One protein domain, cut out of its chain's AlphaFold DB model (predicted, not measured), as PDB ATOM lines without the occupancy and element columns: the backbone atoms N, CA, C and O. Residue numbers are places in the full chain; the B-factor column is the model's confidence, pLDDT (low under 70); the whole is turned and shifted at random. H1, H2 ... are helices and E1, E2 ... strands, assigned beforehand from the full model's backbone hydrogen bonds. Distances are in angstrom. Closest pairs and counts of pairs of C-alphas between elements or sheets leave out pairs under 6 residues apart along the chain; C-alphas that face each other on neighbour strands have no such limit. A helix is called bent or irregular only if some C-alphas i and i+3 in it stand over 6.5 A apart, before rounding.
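AT A GLANCE: This is residues 157 to 287 of the 299 residues of an uncharacterized protein of Bifidobacterium bifidum (UniProt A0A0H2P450). A twisted sheet of four strands has two long helices packed over one face, H2 over the edge strand E1 and H3 next to it, reaching E3 at the other edge. The short helix H1 covers part of the opposite face, and a long link, residues 176 to 191, leads from E1 to H2. The printed part has 131 residues, with three named helices and four named strands in the order H1 E1 H2 E2 H3 E3 E4. The sheet runs E1 E4 E2 E3 and is mixed, and the class is mixed, helices and strands. The whole is compact, with a radius of gyration of the C-alphas of 14.1 A and spans of 38 by 31 by 23 A.

HOW THE PARTS SIT: Begin with the sheet, strand beside strand: E1, residues 169 to 175, E4, residues 279 to 286, E2, residues 220 to 228, and E3, residues 263 to 272. E1 and E4 are antiparallel at 169 degrees; look for N 172 and O 282, within hydrogen-bond range at 3.0 A. E4 and E2 are antiparallel at 162 degrees, with N 223 and O 283 at 2.8 A. E2 and E3 are parallel at 31 degrees, with N 224 and O 265 at 2.8 A. H3, residues 237 to 253, is on the sheet at a height of 8.7 A; its closest C-alphas to E3 are those of Ser 237 and Thr 267, 5.3 A apart. H3 is irregular, with C-alphas 239 and 242 7.5 A apart, and has a kink of 41 degrees near residue 244. On the same face, H2, residues 192 to 209, lies over E1 at a height of 10.2 A; their closest C-alphas, Ala 172 and Ser 208, are 5.7 A apart. H2 and H3 touch at a steep tilt of 59 degrees, the same way; their closest C-alphas, Gly 205 and Phe 247, are 5.0 A apart. H1, residues 157 to 162, is on the opposite face, and its closest C-alphas to E2 are those of Pro 157 and Val 223, 6.5 A apart. E2, H3, E3 form a strand-helix-strand unit, two parallel neighbour strands with a helix between along the chain; E1, H2, E2 form a split one, with E4 between the strands; both crossovers are right-handed. Every O i to N i+4 pair is within hydrogen-bond range in H1 and H2, and 9 of 13 in H3.

IN THESE COORDINATES: Find C-alpha 157 at (-34.058, -32.559, -13.643), where H1 begins. E1 spans 20.5 A, and H2 runs 25.2 A from C-alpha 192 at (-4.843, -26.743, 1.307). E2 spans 25.6 A, H3 24.1 A and E3 24.6 A. E4 runs 23.3 A to C-alpha 286 at (-35.246, -45.062, -6.202).

THE WHOLE: The C-alphas farthest apart are those of Gly 166 and Gly 191, 43.8 A. The printed part has no cut, and E1 to H2 is the long link. Look for pLDDT under 70 at residues 185 to 189, 231 and 234.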
ATOM      1  N   PRO A 157     -33.687 -31.804 -14.836       93.94
ATOM      2  CA  PRO A 157     -34.058 -32.559 -13.643       93.94
ATOM      3  C   PRO A 157     -35.456 -33.179 -13.721       93.94
ATOM      4  O   PRO A 157     -35.588 -34.389 -13.531       93.94
ATOM      5  N   ALA A 158     -36.485 -32.401 -14.068       92.56
ATOM      6  CA  ALA A 158     -37.850 -32.914 -14.182       92.56
ATOM      7  C   ALA A 158     -37.994 -33.966 -15.293       92.56
ATOM      8  O   ALA A 158     -38.741 -34.931 -15.131       92.56
ATOM      9  N   TRP A 159     -37.255 -33.830 -16.399       92.94
ATOM     10  CA  TRP A 159     -37.236 -34.837 -17.460       92.94
ATOM     11  C   TRP A 159     -36.703 -36.188 -16.960       92.94
ATOM     12  O   TRP A 159     -37.352 -37.211 -17.189       92.94
ATOM     13  N   PHE A 160     -35.615 -36.208 -16.181       92.75
ATOM     14  CA  PHE A 160     -35.126 -37.440 -15.547       92.75
ATOM     15  C   PHE A 160     -36.110 -38.011 -14.515       92.75
ATOM     16  O   PHE A 160     -36.282 -39.228 -14.462       92.75
ATOM     17  N   VAL A 161     -36.801 -37.170 -13.732       90.25
ATOM     18  CA  VAL A 161     -37.880 -37.641 -12.833       90.25
ATOM     19  C   VAL A 161     -38.998 -38.302 -13.629       90.25
ATOM     20  O   VAL A 161     -39.499 -39.349 -13.233       90.25
ATOM     21  N   SER A 162     -39.393 -37.706 -14.757       89.56
ATOM     22  CA  SER A 162     -40.523 -38.187 -15.559       89.56
ATOM     23  C   SER A 162     -40.302 -39.588 -16.138       89.56
ATOM     24  O   SER A 162     -41.264 -40.325 -16.338       89.56
ATOM     25  N   MET A 163     -39.041 -39.986 -16.331       87.56
ATOM     26  CA  MET A 163     -38.658 -41.348 -16.726       87.56
ATOM     27  C   MET A 163     -38.842 -42.384 -15.615       87.56
ATOM     28  O   MET A 163     -38.795 -43.582 -15.883       87.56
ATOM     29  N   MET A 164     -39.041 -41.937 -14.376       87.06
ATOM     30  CA  MET A 164     -39.124 -42.774 -13.183       87.06
ATOM     31  C   MET A 164     -40.509 -42.619 -12.530       87.06
ATOM     32  O   MET A 164     -40.624 -42.085 -11.422       87.06
ATOM     33  N   PRO A 165     -41.599 -43.045 -13.201       80.06
ATOM     34  CA  PRO A 165     -42.951 -42.849 -12.692       80.06
ATOM     35  C   PRO A 165     -43.138 -43.559 -11.347       80.06
ATOM     36  O   PRO A 165     -42.837 -44.741 -11.195       80.06
ATOM     37  N   GLY A 166     -43.640 -42.819 -10.357       83.06
ATOM     38  CA  GLY A 166     -43.847 -43.332  -9.000       83.06
ATOM     39  C   GLY A 166     -42.571 -43.471  -8.161       83.06
ATOM     40  O   GLY A 166     -42.651 -43.969  -7.037       83.06
ATOM     41  N   ALA A 167     -41.413 -43.022  -8.662       84.38
ATOM     42  CA  ALA A 167     -40.184 -43.015  -7.883       84.38
ATOM     43  C   ALA A 167     -40.340 -42.177  -6.612       84.38
ATOM     44  O   ALA A 167     -40.807 -41.036  -6.628       84.38
ATOM     45  N   LYS A 168     -39.920 -42.764  -5.493       88.50
ATOM     46  CA  LYS A 168     -39.795 -42.071  -4.213       88.50
ATOM     47  C   LYS A 168     -38.367 -41.596  -4.062       88.50
ATOM     48  O   LYS A 168     -37.432 -42.350  -4.341       88.50
ATOM     49  N   GLY A 169     -38.206 -40.387  -3.556       93.06
ATOM     50  CA  GLY A 169     -36.892 -39.811  -3.378       93.06
ATOM     51  C   GLY A 169     -36.854 -38.693  -2.363       93.06
ATOM     52  O   GLY A 169     -37.850 -38.367  -1.717       93.06
ATOM     53  N   THR A 170     -35.674 -38.109  -2.242       96.00
ATOM     54  CA  THR A 170     -35.412 -36.944  -1.409       96.00
ATOM     55  C   THR A 170     -34.584 -35.941  -2.202       96.00
ATOM     56  O   THR A 170     -33.843 -36.312  -3.110       96.00
ATOM     57  N   LEU A 171     -34.712 -34.667  -1.854       96.00
ATOM     58  CA  LEU A 171     -33.918 -33.581  -2.410       96.00
ATOM     59  C   LEU A 171     -33.131 -32.946  -1.270       96.00
ATOM     60  O   LEU A 171     -33.715 -32.537  -0.264       96.00
ATOM     61  N   ALA A 172     -31.823 -32.835  -1.455       97.19
ATOM     62  CA  ALA A 172     -30.962 -32.008  -0.632       97.19
ATOM     63  C   ALA A 172     -30.343 -30.918  -1.507       97.19
ATOM     64  O   ALA A 172     -30.121 -31.106  -2.703       97.19
ATOM     65  N   SER A 173     -30.072 -29.768  -0.909       96.12
ATOM     66  CA  SER A 173     -29.511 -28.627  -1.621       96.12
ATOM     67  C   SER A 173     -28.533 -27.874  -0.745       96.12
ATOM     68  O   SER A 173     -28.723 -27.781   0.471       96.12
ATOM     69  N   ILE A 174     -27.521 -27.297  -1.373       94.44
ATOM     70  CA  ILE A 174     -26.585 -26.376  -0.744       94.44
ATOM     71  C   ILE A 174     -26.393 -25.156  -1.630       94.44
ATOM     72  O   ILE A 174     -26.601 -25.190  -2.844       94.44
ATOM     73  N   GLU A 175     -25.953 -24.085  -0.993       91.50
ATOM     74  CA  GLU A 175     -25.493 -22.881  -1.657       91.50
ATOM     75  C   GLU A 175     -24.082 -22.582  -1.157       91.50
ATOM     76  O   GLU A 175     -23.815 -22.620   0.054       91.50
ATOM     77  N   LEU A 176     -23.177 -22.375  -2.105       87.12
ATOM     78  CA  LEU A 176     -21.784 -22.037  -1.856       87.12
ATOM     79  C   LEU A 176     -21.688 -20.564  -1.465       87.12
ATOM     80  O   LEU A 176     -22.499 -19.761  -1.923       87.12
ATOM     81  N   ASP A 177     -20.710 -20.202  -0.639       83.06
ATOM     82  CA  ASP A 177     -20.633 -18.868  -0.030       83.06
ATOM     83  C   ASP A 177     -20.160 -17.782  -1.012       83.06
ATOM     84  O   ASP A 177     -20.265 -16.593  -0.718       83.06
ATOM     85  N   SER A 178     -19.647 -18.166  -2.187       78.69
ATOM     86  CA  SER A 178     -19.376 -17.255  -3.307       78.69
ATOM     87  C   SER A 178     -19.152 -18.007  -4.627       78.69
ATOM     88  O   SER A 178     -18.998 -19.230  -4.640       78.69
ATOM     89  N   GLU A 179     -19.068 -17.280  -5.747       74.25
ATOM     90  CA  GLU A 179     -18.751 -17.859  -7.066       74.25
ATOM     91  C   GLU A 179     -17.384 -18.565  -7.124       74.25
ATOM     92  O   GLU A 179     -17.200 -19.487  -7.914       74.25
ATOM     93  N   THR A 180     -16.420 -18.174  -6.284       73.56
ATOM     94  CA  THR A 180     -15.048 -18.720  -6.307       73.56
ATOM     95  C   THR A 180     -14.886 -20.002  -5.488       73.56
ATOM     96  O   THR A 180     -13.809 -20.610  -5.484       73.56
ATOM     97  N   GLU A 181     -15.938 -20.421  -4.784       74.69
ATOM     98  CA  GLU A 181     -15.943 -21.646  -3.982       74.69
ATOM     99  C   GLU A 181     -16.214 -22.912  -4.797       74.69
ATOM    100  O   GLU A 181     -15.968 -24.008  -4.304       74.69
ATOM    101  N   TRP A 182     -16.686 -22.768  -6.036       74.19
ATOM    102  CA  TRP A 182     -16.957 -23.886  -6.934       74.19
ATOM    103  C   TRP A 182     -15.663 -24.620  -7.305       74.19
ATOM    104  O   TRP A 182     -14.732 -24.009  -7.845       74.19
ATOM    105  N   LEU A 183     -15.593 -25.940  -7.089       72.25
ATOM    106  CA  LEU A 183     -14.440 -26.741  -7.512       72.25
ATOM    107  C   LEU A 183     -14.602 -27.123  -8.979       72.25
ATOM    108  O   LEU A 183     -14.912 -28.253  -9.346       72.25
ATOM    109  N   ASN A 184     -14.388 -26.134  -9.841       71.62
ATOM    110  CA  ASN A 184     -14.485 -26.304 -11.279       71.62
ATOM    111  C   ASN A 184     -13.261 -27.087 -11.754       71.62
ATOM    112  O   ASN A 184     -12.127 -26.688 -11.479       71.62
ATOM    113  N   SER A 185     -13.460 -28.152 -12.536       65.44
ATOM    114  CA  SER A 185     -12.347 -28.899 -13.139       65.44
ATOM    115  C   SER A 185     -11.376 -28.013 -13.955       65.44
ATOM    116  O   SER A 185     -10.185 -28.325 -14.061       65.44
ATOM    117  N   ASN A 186     -11.820 -26.863 -14.474       63.44
ATOM    118  CA  ASN A 186     -10.970 -25.881 -15.158       63.44
ATOM    119  C   ASN A 186     -10.092 -25.058 -14.198       63.44
ATOM    120  O   ASN A 186      -8.994 -24.661 -14.577       63.44
ATOM    121  N   GLN A 187     -10.539 -24.835 -12.960       59.62
ATOM    122  CA  GLN A 187      -9.879 -23.985 -11.958       59.62
ATOM    123  C   GLN A 187      -9.400 -24.779 -10.738       59.62
ATOM    124  O   GLN A 187      -9.184 -24.200  -9.678       59.62
ATOM    125  N   ARG A 188      -9.253 -26.103 -10.883       65.94
ATOM    126  CA  ARG A 188      -9.018 -27.029  -9.775       65.94
ATOM    127  C   ARG A 188      -7.869 -26.547  -8.889       65.94
ATOM    128  O   ARG A 188      -6.705 -26.621  -9.284       65.94
ATOM    129  N   ASN A 189      -8.232 -26.040  -7.712       68.06
ATOM    130  CA  ASN A 189      -7.286 -25.566  -6.715       68.06
ATOM    131  C   ASN A 189      -6.375 -26.723  -6.284       68.06
ATOM    132  O   ASN A 189      -6.769 -27.893  -6.315       68.06
ATOM    133  N   GLU A 190      -5.153 -26.404  -5.875       71.69
ATOM    134  CA  GLU A 190      -4.214 -27.392  -5.351       71.69
ATOM    135  C   GLU A 190      -4.053 -27.255  -3.842       71.69
ATOM    136  O   GLU A 190      -4.191 -26.176  -3.270       71.69
ATOM    137  N   GLY A 191      -3.703 -28.372  -3.204       76.50
ATOM    138  CA  GLY A 191      -3.262 -28.365  -1.817       76.50
ATOM    139  C   GLY A 191      -4.341 -27.881  -0.831       76.50
ATOM    140  O   GLY A 191      -5.510 -28.243  -0.994       76.50
ATOM    141  N   PRO A 192      -3.957 -27.105   0.199       83.19
ATOM    142  CA  PRO A 192      -4.843 -26.743   1.307       83.19
ATOM    143  C   PRO A 192      -6.123 -26.018   0.887       83.19
ATOM    144  O   PRO A 192      -7.185 -26.316   1.422       83.19
ATOM    145  N   GLU A 193      -6.066 -25.133  -0.114       83.25
ATOM    146  CA  GLU A 193      -7.238 -24.351  -0.539       83.25
ATOM    147  C   GLU A 193      -8.370 -25.253  -1.060       83.25
ATOM    148  O   GLU A 193      -9.544 -25.049  -0.748       83.25
ATOM    149  N   ARG A 194      -8.020 -26.291  -1.831       84.50
ATOM    150  CA  ARG A 194      -8.990 -27.283  -2.313       84.50
ATOM    151  C   ARG A 194      -9.601 -28.064  -1.155       84.50
ATOM    152  O   ARG A 194     -10.809 -28.282  -1.142       84.50
ATOM    153  N   ASP A 195      -8.774 -28.487  -0.205       85.94
ATOM    154  CA  ASP A 195      -9.225 -29.265   0.951       85.94
ATOM    155  C   ASP A 195     -10.164 -28.441   1.846       85.94
ATOM    156  O   ASP A 195     -11.178 -28.956   2.313       85.94
ATOM    157  N   GLU A 196      -9.890 -27.148   2.016       88.56
ATOM    158  CA  GLU A 196     -10.760 -26.222   2.742       88.56
ATOM    159  C   GLU A 196     -12.111 -26.015   2.045       88.56
ATOM    160  O   GLU A 196     -13.151 -26.045   2.706       88.56
ATOM    161  N   LYS A 197     -12.124 -25.840   0.715       88.50
ATOM    162  CA  LYS A 197     -13.370 -25.742  -0.069       88.50
ATOM    163  C   LYS A 197     -14.197 -27.024   0.038       88.50
ATOM    164  O   LYS A 197     -15.387 -26.962   0.347       88.50
ATOM    165  N   LEU A 198     -13.558 -28.186  -0.118       88.50
ATOM    166  CA  LEU A 198     -14.205 -29.487   0.072       88.50
ATOM    167  C   LEU A 198     -14.787 -29.632   1.479       88.50
ATOM    168  O   LEU A 198     -15.933 -30.052   1.622       88.50
ATOM    169  N   ALA A 199     -14.039 -29.248   2.515       90.19
ATOM    170  CA  ALA A 199     -14.513 -29.311   3.894       90.19
ATOM    171  C   ALA A 199     -15.763 -28.442   4.115       90.19
ATOM    172  O   ALA A 199     -16.698 -28.880   4.787       90.19
ATOM    173  N   ARG A 200     -15.832 -27.247   3.509       91.31
ATOM    174  CA  ARG A 200     -17.023 -26.379   3.579       91.31
ATOM    175  C   ARG A 200     -18.228 -26.979   2.862       91.31
ATOM    176  O   ARG A 200     -19.326 -26.977   3.423       91.31
ATOM    177  N   ILE A 201     -18.029 -27.552   1.673       91.88
ATOM    178  CA  ILE A 201     -19.080 -28.285   0.948       91.88
ATOM    179  C   ILE A 201     -19.580 -29.457   1.787       91.88
ATOM    180  O   ILE A 201     -20.787 -29.645   1.922       91.88
ATOM    181  N   MET A 202     -18.672 -30.216   2.403       93.19
ATOM    182  CA  MET A 202     -19.038 -31.354   3.238       93.19
ATOM    183  C   MET A 202     -19.778 -30.936   4.517       93.19
ATOM    184  O   MET A 202     -20.729 -31.608   4.911       93.19
ATOM    185  N   ALA A 203     -19.400 -29.819   5.146       94.31
ATOM    186  CA  ALA A 203     -20.095 -29.284   6.319       94.31
ATOM    187  C   ALA A 203     -21.538 -28.874   5.979       94.31
ATOM    188  O   ALA A 203     -22.485 -29.351   6.605       94.31
ATOM    189  N   LYS A 204     -21.722 -28.086   4.910       94.88
ATOM    190  CA  LYS A 204     -23.054 -27.751   4.372       94.88
ATOM    191  C   LYS A 204     -23.822 -29.009   3.961       94.88
ATOM    192  O   LYS A 204     -25.035 -29.102   4.145       94.88
ATOM    193  N   GLY A 205     -23.102 -29.994   3.427       95.56
ATOM    194  CA  GLY A 205     -23.625 -31.292   3.042       95.56
ATOM    195  C   GLY A 205     -24.233 -32.057   4.203       95.56
ATOM    196  O   GLY A 205     -25.377 -32.499   4.120       95.56
ATOM    197  N   TYR A 206     -23.493 -32.162   5.301       96.25
ATOM    198  CA  TYR A 206     -23.957 -32.792   6.529       96.25
ATOM    199  C   TYR A 206     -25.276 -32.175   7.011       96.25
ATOM    200  O   TYR A 206     -26.252 -32.896   7.224       96.25
ATOM    201  N   ASP A 207     -25.332 -30.844   7.102       96.25
ATOM    202  CA  ASP A 207     -26.531 -30.132   7.551       96.25
ATOM    203  C   ASP A 207     -27.725 -30.311   6.612       96.25
ATOM    204  O   ASP A 207     -28.856 -30.435   7.077       96.25
ATOM    205  N   SER A 208     -27.486 -30.374   5.300       97.00
ATOM    206  CA  SER A 208     -28.550 -30.564   4.310       97.00
ATOM    207  C   SER A 208     -29.118 -31.989   4.308       97.00
ATOM    208  O   SER A 208     -30.314 -32.174   4.061       97.00
ATOM    209  N   TRP A 209     -28.281 -32.997   4.596       97.75
ATOM    210  CA  TRP A 209     -28.644 -34.418   4.544       97.75
ATOM    211  C   TRP A 209     -29.170 -34.996   5.864       97.75
ATOM    212  O   TRP A 209     -29.993 -35.913   5.815       97.75
ATOM    213  N   LYS A 210     -28.725 -34.514   7.033       96.06
ATOM    214  CA  LYS A 210     -28.975 -35.167   8.340       96.06
ATOM    215  C   LYS A 210     -30.453 -35.463   8.629       96.06
ATOM    216  O   LYS A 210     -30.783 -36.574   9.056       96.06
ATOM    217  N   ASP A 211     -31.341 -34.538   8.272       94.69
ATOM    218  CA  ASP A 211     -32.782 -34.637   8.536       94.69
ATOM    219  C   ASP A 211     -33.577 -35.212   7.353       94.69
ATOM    220  O   ASP A 211     -34.798 -35.360   7.415       94.69
ATOM    221  N   ARG A 212     -32.904 -35.565   6.251       96.38
ATOM    222  CA  ARG A 212     -33.567 -36.127   5.070       96.38
ATOM    223  C   ARG A 212     -33.928 -37.599   5.287       96.38
ATOM    224  O   ARG A 212     -33.187 -38.325   5.965       96.38
ATOM    225  N   PRO A 213     -35.035 -38.075   4.690       96.25
ATOM    226  CA  PRO A 213     -35.301 -39.502   4.574       96.25
ATOM    227  C   PRO A 213     -34.171 -40.204   3.820       96.25
ATOM    228  O   PRO A 213     -33.586 -39.632   2.899       96.25
ATOM    229  N   ALA A 214     -33.881 -41.444   4.205       96.69
ATOM    230  CA  ALA A 214     -32.892 -42.256   3.514       96.69
ATOM    231  C   ALA A 214     -33.452 -42.784   2.180       96.69
ATOM    232  O   ALA A 214     -34.607 -43.207   2.102       96.69
ATOM    233  N   VAL A 215     -32.612 -42.772   1.148       95.88
ATOM    234  CA  VAL A 215     -32.844 -43.371  -0.171       95.88
ATOM    235  C   VAL A 215     -31.666 -44.306  -0.417       95.88
ATOM    236  O   VAL A 215     -30.562 -43.854  -0.712       95.88
ATOM    237  N   LEU A 216     -31.879 -45.599  -0.187       92.62
ATOM    238  CA  LEU A 216     -30.829 -46.616  -0.115       92.62
ATOM    239  C   LEU A 216     -31.126 -47.773  -1.070       92.62
ATOM    240  O   LEU A 216     -32.240 -47.918  -1.568       92.62
ATOM    241  N   GLY A 217     -30.123 -48.625  -1.264       89.38
ATOM    242  CA  GLY A 217     -30.174 -49.768  -2.170       89.38
ATOM    243  C   GLY A 217     -29.313 -49.550  -3.407       89.38
ATOM    244  O   GLY A 217     -28.710 -48.489  -3.584       89.38
ATOM    245  N   ASP A 218     -29.257 -50.580  -4.244       86.56
ATOM    246  CA  ASP A 218     -28.402 -50.589  -5.431       86.56
ATOM    247  C   ASP A 218     -29.015 -49.755  -6.566       86.56
ATOM    248  O   ASP A 218     -28.302 -49.072  -7.294       86.56
ATOM    249  N   ASP A 219     -30.346 -49.703  -6.650       90.38
ATOM    250  CA  ASP A 219     -31.101 -49.016  -7.703       90.38
ATOM    251  C   ASP A 219     -31.405 -47.548  -7.350       90.38
ATOM    252  O   ASP A 219     -32.556 -47.110  -7.341       90.38
ATOM    253  N   VAL A 220     -30.376 -46.764  -7.019       94.06
ATOM    254  CA  VAL A 220     -30.524 -45.325  -6.724       94.06
ATOM    255  C   VAL A 220     -29.914 -44.473  -7.834       94.06
ATOM    256  O   VAL A 220     -28.743 -44.628  -8.184       94.06
ATOM    257  N   MET A 221     -30.703 -43.520  -8.338       95.38
ATOM    258  CA  MET A 221     -30.249 -42.462  -9.240       95.38
ATOM    259  C   MET A 221     -30.074 -41.152  -8.475       95.38
ATOM    260  O   MET A 221     -30.995 -40.697  -7.795       95.38
ATOM    261  N   LEU A 222     -28.918 -40.513  -8.637       97.12
ATOM    262  CA  LEU A 222     -28.693 -39.133  -8.220       97.12
ATOM    263  C   LEU A 222     -28.841 -38.205  -9.422       97.12
ATOM    264  O   LEU A 222     -28.146 -38.375 -10.420       97.12
ATOM    265  N   VAL A 223     -29.700 -37.197  -9.317       97.06
ATOM    266  CA  VAL A 223     -29.767 -36.084 -10.268       97.06
ATOM    267  C   VAL A 223     -29.179 -34.853  -9.598       97.06
ATOM    268  O   VAL A 223     -29.813 -34.253  -8.732       97.06
ATOM    269  N   ALA A 224     -27.948 -34.519  -9.978       96.56
ATOM    270  CA  ALA A 224     -27.217 -33.357  -9.504       96.56
ATOM    271  C   ALA A 224     -27.415 -32.187 -10.474       96.56
ATOM    272  O   ALA A 224     -26.987 -32.234 -11.629       96.56
ATOM    273  N   ALA A 225     -28.092 -31.151  -9.997       95.06
ATOM    274  CA  ALA A 225     -28.428 -29.956 -10.744       95.06
ATOM    275  C   ALA A 225     -27.655 -28.755 -10.190       95.06
ATOM    276  O   ALA A 225     -27.799 -28.370  -9.030       95.06
ATOM    277  N   CYS A 226     -26.837 -28.162 -11.045       92.94
ATOM    278  CA  CYS A 226     -26.064 -26.959 -10.784       92.94
ATOM    279  C   CYS A 226     -26.955 -25.712 -10.838       92.94
ATOM    280  O   CYS A 226     -27.626 -25.488 -11.841       92.94
ATOM    281  N   LEU A 227     -26.949 -24.881  -9.794       91.81
ATOM    282  CA  LEU A 227     -27.663 -23.603  -9.762       91.81
ATOM    283  C   LEU A 227     -26.679 -22.475 -10.072       91.81
ATOM    284  O   LEU A 227     -25.636 -22.345  -9.421       91.81
ATOM    285  N   CYS A 228     -27.027 -21.662 -11.067       87.94
ATOM    286  CA  CYS A 228     -26.231 -20.518 -11.498       87.94
ATOM    287  C   CYS A 228     -26.913 -19.195 -11.150       87.94
ATOM    288  O   CYS A 228     -28.141 -19.114 -11.202       87.94
ATOM    289  N   PRO A 229     -26.138 -18.136 -10.863       84.94
ATOM    290  CA  PRO A 229     -26.696 -16.819 -10.566       84.94
ATOM    291  C   PRO A 229     -27.226 -16.119 -11.827       84.94
ATOM    292  O   PRO A 229     -28.018 -15.180 -11.728       84.94
ATOM    293  N   HIS A 230     -26.805 -16.574 -13.015       80.62
ATOM    294  CA  HIS A 230     -27.178 -16.002 -14.303       80.62
ATOM    295  C   HIS A 230     -27.630 -17.093 -15.285       80.62
ATOM    296  O   HIS A 230     -26.939 -18.105 -15.414       80.62
ATOM    297  N   PRO A 231     -28.754 -16.892 -15.998       69.06
ATOM    298  CA  PRO A 231     -29.291 -17.876 -16.942       69.06
ATOM    299  C   PRO A 231     -28.415 -18.054 -18.188       69.06
ATOM    300  O   PRO A 231     -28.433 -19.120 -18.796       69.06
ATOM    301  N   ASP A 232     -27.642 -17.027 -18.545       70.94
ATOM    302  CA  ASP A 232     -26.790 -17.012 -19.737       70.94
ATOM    303  C   ASP A 232     -25.347 -17.444 -19.448       70.94
ATOM    304  O   ASP A 232     -24.497 -17.351 -20.330       70.94
ATOM    305  N   LEU A 233     -25.035 -17.876 -18.219       70.06
ATOM    306  CA  LEU A 233     -23.690 -18.328 -17.884       70.06
ATOM    307  C   LEU A 233     -23.413 -19.651 -18.623       70.06
ATOM    308  O   LEU A 233     -24.065 -20.650 -18.302       70.06
ATOM    309  N   PRO A 234     -22.464 -19.697 -19.582       68.81
ATOM    310  CA  PRO A 234     -22.080 -20.949 -20.215       68.81
ATOM    311  C   PRO A 234     -21.396 -21.811 -19.156       68.81
ATOM    312  O   PRO A 234     -20.252 -21.579 -18.763       68.81
ATOM    313  N   MET A 235     -22.145 -22.770 -18.624       78.69
ATOM    314  CA  MET A 235     -21.667 -23.720 -17.634       78.69
ATOM    315  C   MET A 235     -21.640 -25.102 -18.265       78.69
ATOM    316  O   MET A 235     -22.602 -25.516 -18.896       78.69
ATOM    317  N   ASP A 236     -20.550 -25.827 -18.050       85.06
ATOM    318  CA  ASP A 236     -20.519 -27.280 -18.173       85.06
ATOM    319  C   ASP A 236     -20.686 -27.853 -16.763       85.06
ATOM    320  O   ASP A 236     -19.762 -27.822 -15.943       85.06
ATOM    321  N   SER A 237     -21.896 -28.333 -16.470       81.31
ATOM    322  CA  SER A 237     -22.268 -28.867 -15.162       81.31
ATOM    323  C   SER A 237     -21.391 -30.041 -14.734       81.31
ATOM    324  O   SER A 237     -21.232 -30.270 -13.537       81.31
ATOM    325  N   SER A 238     -20.788 -30.794 -15.661       83.19
ATOM    326  CA  SER A 238     -19.937 -31.935 -15.297       83.19
ATOM    327  C   SER A 238     -18.630 -31.499 -14.625       83.19
ATOM    328  O   SER A 238     -18.018 -32.285 -13.897       83.19
ATOM    329  N   ASN A 239     -18.260 -30.219 -14.745       84.75
ATOM    330  CA  ASN A 239     -17.149 -29.633 -13.997       84.75
ATOM    331  C   ASN A 239     -17.360 -29.623 -12.482       84.75
ATOM    332  O   ASN A 239     -16.365 -29.530 -11.771       84.75
ATOM    333  N   SER A 240     -18.601 -29.720 -11.995       86.56
ATOM    334  CA  SER A 240     -18.930 -29.797 -10.561       86.56
ATOM    335  C   SER A 240     -18.993 -31.229 -10.030       86.56
ATOM    336  O   SER A 240     -19.483 -31.463  -8.925       86.56
ATOM    337  N   ALA A 241     -18.526 -32.223 -10.796       90.25
ATOM    338  CA  ALA A 241     -18.556 -33.617 -10.360       90.25
ATOM    339  C   ALA A 241     -17.844 -33.814  -9.013       90.25
ATOM    340  O   ALA A 241     -18.275 -34.629  -8.206       90.25
ATOM    341  N   GLU A 242     -16.785 -33.049  -8.742       90.19
ATOM    342  CA  GLU A 242     -16.100 -33.092  -7.453       90.19
ATOM    343  C   GLU A 242     -16.984 -32.569  -6.304       90.19
ATOM    344  O   GLU A 242     -17.141 -33.270  -5.302       90.19
ATOM    345  N   ASP A 243     -17.632 -31.413  -6.484       90.62
ATOM    346  CA  ASP A 243     -18.592 -30.847  -5.523       90.62
ATOM    347  C   ASP A 243     -19.759 -31.811  -5.278       90.62
ATOM    348  O   ASP A 243     -20.162 -32.059  -4.141       90.62
ATOM    349  N   THR A 244     -20.265 -32.410  -6.357       93.75
ATOM    350  CA  THR A 244     -21.357 -33.386  -6.328       93.75
ATOM    351  C   THR A 244     -20.975 -34.628  -5.537       93.75
ATOM    352  O   THR A 244     -21.739 -35.071  -4.678       93.75
ATOM    353  N   LEU A 245     -19.789 -35.184  -5.792       93.44
ATOM    354  CA  LEU A 245     -19.294 -36.358  -5.080       93.44
ATOM    355  C   LEU A 245     -19.050 -36.051  -3.599       93.44
ATOM    356  O   LEU A 245     -19.426 -36.861  -2.756       93.44
ATOM    357  N   ALA A 246     -18.484 -34.885  -3.269       93.00
ATOM    358  CA  ALA A 246     -18.276 -34.462  -1.885       93.00
ATOM    359  C   ALA A 246     -19.608 -34.287  -1.138       93.00
ATOM    360  O   ALA A 246     -19.783 -34.808  -0.036       93.00
ATOM    361  N   PHE A 247     -20.579 -33.620  -1.764       95.25
ATOM    362  CA  PHE A 247     -21.908 -33.418  -1.196       95.25
ATOM    363  C   PHE A 247     -22.674 -34.740  -1.015       95.25
ATOM    364  O   PHE A 247     -23.287 -34.958   0.033       95.25
ATOM    365  N   ALA A 248     -22.612 -35.651  -1.991       95.19
ATOM    366  CA  ALA A 248     -23.239 -36.970  -1.900       95.19
ATOM    367  C   ALA A 248     -22.550 -37.881  -0.864       95.19
ATOM    368  O   ALA A 248     -23.231 -38.634  -0.162       95.19
ATOM    369  N   ALA A 249     -21.226 -37.782  -0.703       94.00
ATOM    370  CA  ALA A 249     -20.472 -38.549   0.291       94.00
ATOM    371  C   ALA A 249     -20.920 -38.244   1.731       94.00
ATOM    372  O   ALA A 249     -20.927 -39.144   2.574       94.00
ATOM    373  N   CYS A 250     -21.364 -37.015   2.019       96.50
ATOM    374  CA  CYS A 250     -21.982 -36.675   3.305       96.50
ATOM    375  C   CYS A 250     -23.273 -37.460   3.539       96.50
ATOM    376  O   CYS A 250     -23.442 -38.067   4.596       96.50
ATOM    377  N   GLY A 251     -24.156 -37.498   2.537       96.75
ATOM    378  CA  GLY A 251     -25.373 -38.305   2.585       96.75
ATOM    379  C   GLY A 251     -25.061 -39.788   2.794       96.75
ATOM    380  O   GLY A 251     -25.691 -40.437   3.626       96.75
ATOM    381  N   ALA A 252     -24.042 -40.315   2.115       95.62
ATOM    382  CA  ALA A 252     -23.637 -41.708   2.265       95.62
ATOM    383  C   ALA A 252     -23.041 -42.016   3.652       95.62
ATOM    384  O   ALA A 252     -23.367 -43.036   4.256       95.62
ATOM    385  N   THR A 253     -22.229 -41.107   4.201       96.31
ATOM    386  CA  THR A 253     -21.661 -41.213   5.560       96.31
ATOM    387  C   THR A 253     -22.750 -41.194   6.637       96.31
ATOM    388  O   THR A 253     -22.651 -41.893   7.640       96.31
ATOM    389  N   LEU A 254     -23.819 -40.429   6.410       97.25
ATOM    390  CA  LEU A 254     -24.991 -40.344   7.285       97.25
ATOM    391  C   LEU A 254     -25.991 -41.502   7.107       97.25
ATOM    392  O   LEU A 254     -27.047 -41.492   7.741       97.25
ATOM    393  N   GLY A 255     -25.716 -42.467   6.221       96.94
ATOM    394  CA  GLY A 255     -26.647 -43.556   5.909       96.94
ATOM    395  C   GLY A 255     -27.922 -43.089   5.193       96.94
ATOM    396  O   GLY A 255     -28.969 -43.718   5.317       96.94
ATOM    397  N   LYS A 256     -27.860 -41.961   4.477       97.56
ATOM    398  CA  LYS A 256     -28.979 -41.385   3.713       97.56
ATOM    399  C   LYS A 256     -28.946 -41.743   2.236       97.56
ATOM    400  O   LYS A 256     -29.999 -41.735   1.610       97.56
ATOM    401  N   LEU A 257     -27.762 -42.037   1.706       97.25
ATOM    402  CA  LEU A 257     -27.517 -42.426   0.318       97.25
ATOM    403  C   LEU A 257     -26.653 -43.692   0.272       97.25
ATOM    404  O   LEU A 257     -25.906 -43.948   1.221       97.25
ATOM    405  N   PRO A 258     -26.692 -44.478  -0.816       94.75
ATOM    406  CA  PRO A 258     -25.679 -45.497  -1.030       94.75
ATOM    407  C   PRO A 258     -24.315 -44.839  -1.262       94.75
ATOM    408  O   PRO A 258     -24.214 -43.766  -1.857       94.75
ATOM    409  N   GLN A 259     -23.244 -45.524  -0.854       91.38
ATOM    410  CA  GLN A 259     -21.866 -45.122  -1.185       91.38
ATOM    411  C   GLN A 259     -21.636 -45.069  -2.701       91.38
ATOM    412  O   GLN A 259     -20.808 -44.308  -3.200       91.38
ATOM    413  N   LYS A 260     -22.393 -45.888  -3.432       92.19
ATOM    414  CA  LYS A 260     -22.273 -46.077  -4.865       92.19
ATOM    415  C   LYS A 260     -23.665 -46.126  -5.505       92.19
ATOM    416  O   LYS A 260     -24.248 -47.202  -5.577       92.19
ATOM    417  N   PRO A 261     -24.229 -44.981  -5.923       93.81
ATOM    418  CA  PRO A 261     -25.474 -44.971  -6.689       93.81
ATOM    419  C   PRO A 261     -25.292 -45.679  -8.040       93.81
ATOM    420  O   PRO A 261     -24.220 -45.579  -8.645       93.81
ATOM    421  N   ALA A 262     -26.338 -46.347  -8.537       92.69
ATOM    422  CA  ALA A 262     -26.338 -46.980  -9.861       92.69
ATOM    423  C   ALA A 262     -26.164 -45.966 -10.996       92.69
ATOM    424  O   ALA A 262     -25.519 -46.250 -12.008       92.69
ATOM    425  N   VAL A 263     -26.750 -44.779 -10.823       94.75
ATOM    426  CA  VAL A 263     -26.717 -43.698 -11.807       94.75
ATOM    427  C   VAL A 263     -26.415 -42.385 -11.107       94.75
ATOM    428  O   VAL A 263     -27.003 -42.067 -10.074       94.75
ATOM    429  N   ALA A 264     -25.552 -41.577 -11.707       96.31
ATOM    430  CA  ALA A 264     -25.397 -40.185 -11.320       96.31
ATOM    431  C   ALA A 264     -25.483 -39.292 -12.557       96.31
ATOM    432  O   ALA A 264     -24.809 -39.525 -13.555       96.31
ATOM    433  N   VAL A 265     -26.324 -38.270 -12.496       96.56
ATOM    434  CA  VAL A 265     -26.557 -37.302 -13.565       96.56
ATOM    435  C   VAL A 265     -26.002 -35.963 -13.117       96.56
ATOM    436  O   VAL A 265     -26.275 -35.537 -12.001       96.56
ATOM    437  N   SER A 266     -25.265 -35.288 -13.991       95.75
ATOM    438  CA  SER A 266     -24.902 -33.882 -13.845       95.75
ATOM    439  C   SER A 266     -25.644 -33.056 -14.893       95.75
ATOM    440  O   SER A 266     -25.614 -33.383 -16.081       95.75
ATOM    441  N   THR A 267     -26.325 -31.998 -14.460       94.81
ATOM    442  CA  THR A 267     -27.076 -31.086 -15.331       94.81
ATOM    443  C   THR A 267     -27.183 -29.686 -14.715       94.81
ATOM    444  O   THR A 267     -26.716 -29.447 -13.601       94.81
ATOM    445  N   LEU A 268     -27.810 -28.755 -15.432       92.38
ATOM    446  CA  LEU A 268     -28.125 -27.416 -14.945       92.38
ATOM    447  C   LEU A 268     -29.550 -27.380 -14.373       92.38
ATOM    448  O   LEU A 268     -30.488 -27.902 -14.979       92.38
ATOM    449  N   SER A 269     -29.716 -26.743 -13.217       91.31
ATOM    450  CA  SER A 269     -31.033 -26.447 -12.657       91.31
ATOM    451  C   SER A 269     -31.704 -25.336 -13.472       91.31
ATOM    452  O   SER A 269     -31.038 -24.372 -13.852       91.31
ATOM    453  N   PRO A 270     -33.024 -25.409 -13.720       89.19
ATOM    454  CA  PRO A 270     -33.769 -24.267 -14.250       89.19
ATOM    455  C   PRO A 270     -33.915 -23.138 -13.213       89.19
ATOM    456  O   PRO A 270     -34.317 -22.029 -13.564       89.19
ATOM    457  N   LYS A 271     -33.625 -23.412 -11.933       90.62
ATOM    458  CA  LYS A 271     -33.625 -22.412 -10.864       90.62
ATOM    459  C   LYS A 271     -32.293 -21.676 -10.827       90.62
ATOM    460  O   LYS A 271     -31.231 -22.274 -10.995       90.62
ATOM    461  N   LEU A 272     -32.363 -20.388 -10.513       89.88
ATOM    462  CA  LEU A 272     -31.182 -19.578 -10.251       89.88
ATOM    463  C   LEU A 272     -30.780 -19.677  -8.775       89.88
ATOM    464  O   LEU A 272     -31.639 -19.775  -7.895       89.88
ATOM    465  N   SER A 273     -29.478 -19.637  -8.507       89.56
ATOM    466  CA  SER A 273     -28.938 -19.387  -7.164       89.56
ATOM    467  C   SER A 273     -29.033 -17.896  -6.817       89.56
ATOM    468  O   SER A 273     -29.432 -17.076  -7.654       89.56
ATOM    469  N   ARG A 274     -28.678 -17.501  -5.583       88.62
ATOM    470  CA  ARG A 274     -28.594 -16.069  -5.261       88.62
ATOM    471  C   ARG A 274     -27.507 -15.401  -6.109       88.62
ATOM    472  O   ARG A 274     -26.517 -16.043  -6.460       88.62
ATOM    473  N   PRO A 275     -27.638 -14.093  -6.396       87.12
ATOM    474  CA  PRO A 275     -26.601 -13.345  -7.099       87.12
ATOM    475  C   PRO A 275     -25.228 -13.542  -6.449       87.12
ATOM    476  O   PRO A 275     -25.123 -13.454  -5.224       87.12
ATOM    477  N   LYS A 276     -24.180 -13.766  -7.252       84.88
ATOM    478  CA  LYS A 276     -22.799 -14.025  -6.794       84.88
ATOM    479  C   LYS A 276     -22.594 -15.306  -5.981       84.88
ATOM    480  O   LYS A 276     -21.569 -15.456  -5.316       84.88
ATOM    481  N   HIS A 277     -23.564 -16.207  -6.007       87.31
ATOM    482  CA  HIS A 277     -23.471 -17.498  -5.353       87.31
ATOM    483  C   HIS A 277     -23.820 -18.563  -6.367       87.31
ATOM    484  O   HIS A 277     -24.598 -18.349  -7.296       87.31
ATOM    485  N   HIS A 278     -23.253 -19.730  -6.156       88.12
ATOM    486  CA  HIS A 278     -23.592 -20.922  -6.890       88.12
ATOM    487  C   HIS A 278     -24.277 -21.912  -5.956       88.12
ATOM    488  O   HIS A 278     -24.061 -21.885  -4.746       88.12
ATOM    489  N   GLY A 279     -25.087 -22.807  -6.508       91.75
ATOM    490  CA  GLY A 279     -25.735 -23.845  -5.719       91.75
ATOM    491  C   GLY A 279     -25.645 -25.214  -6.360       91.75
ATOM    492  O   GLY A 279     -25.327 -25.367  -7.539       91.75
ATOM    493  N   LEU A 280     -25.967 -26.211  -5.551       93.81
ATOM    494  CA  LEU A 280     -26.076 -27.592  -5.974       93.81
ATOM    495  C   LEU A 280     -27.327 -28.195  -5.342       93.81
ATOM    496  O   LEU A 280     -27.492 -28.178  -4.123       93.81
ATOM    497  N   GLU A 281     -28.197 -28.742  -6.178       95.81
ATOM    498  CA  GLU A 281     -29.341 -29.563  -5.791       95.81
ATOM    499  C   GLU A 281     -29.023 -31.015  -6.157       95.81
ATOM    500  O   GLU A 281     -28.716 -31.303  -7.308       95.81
ATOM    501  N   VAL A 282     -29.100 -31.943  -5.202       97.19
ATOM    502  CA  VAL A 282     -29.009 -33.383  -5.479       97.19
ATOM    503  C   VAL A 282     -30.302 -34.043  -5.059       97.19
ATOM    504  O   VAL A 282     -30.647 -34.116  -3.877       97.19
ATOM    505  N   MET A 283     -31.012 -34.545  -6.056       96.94
ATOM    506  CA  MET A 283     -32.198 -35.357  -5.868       96.94
ATOM    507  C   MET A 283     -31.813 -36.831  -5.980       96.94
ATOM    508  O   MET A 283     -31.304 -37.265  -7.008       96.94
ATOM    509  N   ALA A 284     -32.066 -37.595  -4.922       97.12
ATOM    510  CA  ALA A 284     -31.868 -39.037  -4.892       97.12
ATOM    511  C   ALA A 284     -33.209 -39.741  -5.074       97.12
ATOM    512  O   ALA A 284     -34.144 -39.481  -4.317       97.12
ATOM    513  N   LEU A 285     -33.301 -40.628  -6.061       95.25
ATOM    514  CA  LEU A 285     -34.523 -41.339  -6.434       95.25
ATOM    515  C   LEU A 285     -34.272 -42.847  -6.442       95.25
ATOM    516  O   LEU A 285     -33.267 -43.293  -6.993       95.25
ATOM    517  N   HIS A 286     -35.213 -43.630  -5.913       93.19
ATOM    518  CA  HIS A 286     -35.246 -45.062  -6.202       93.19
ATOM    519  C   HIS A 286     -35.679 -45.268  -7.653       93.19
ATOM    520  O   HIS A 286     -36.747 -44.801  -8.060       93.19
ATOM    521  N   MET A 287     -34.864 -45.978  -8.422       88.94
ATOM    522  CA  MET A 287     -35.222 -46.413  -9.759       88.94
ATOM    523  C   MET A 287     -36.192 -47.598  -9.653       88.94
ATOM    524  O   MET A 287     -35.930 -48.538  -8.901       88.94
TER     525      MET A 287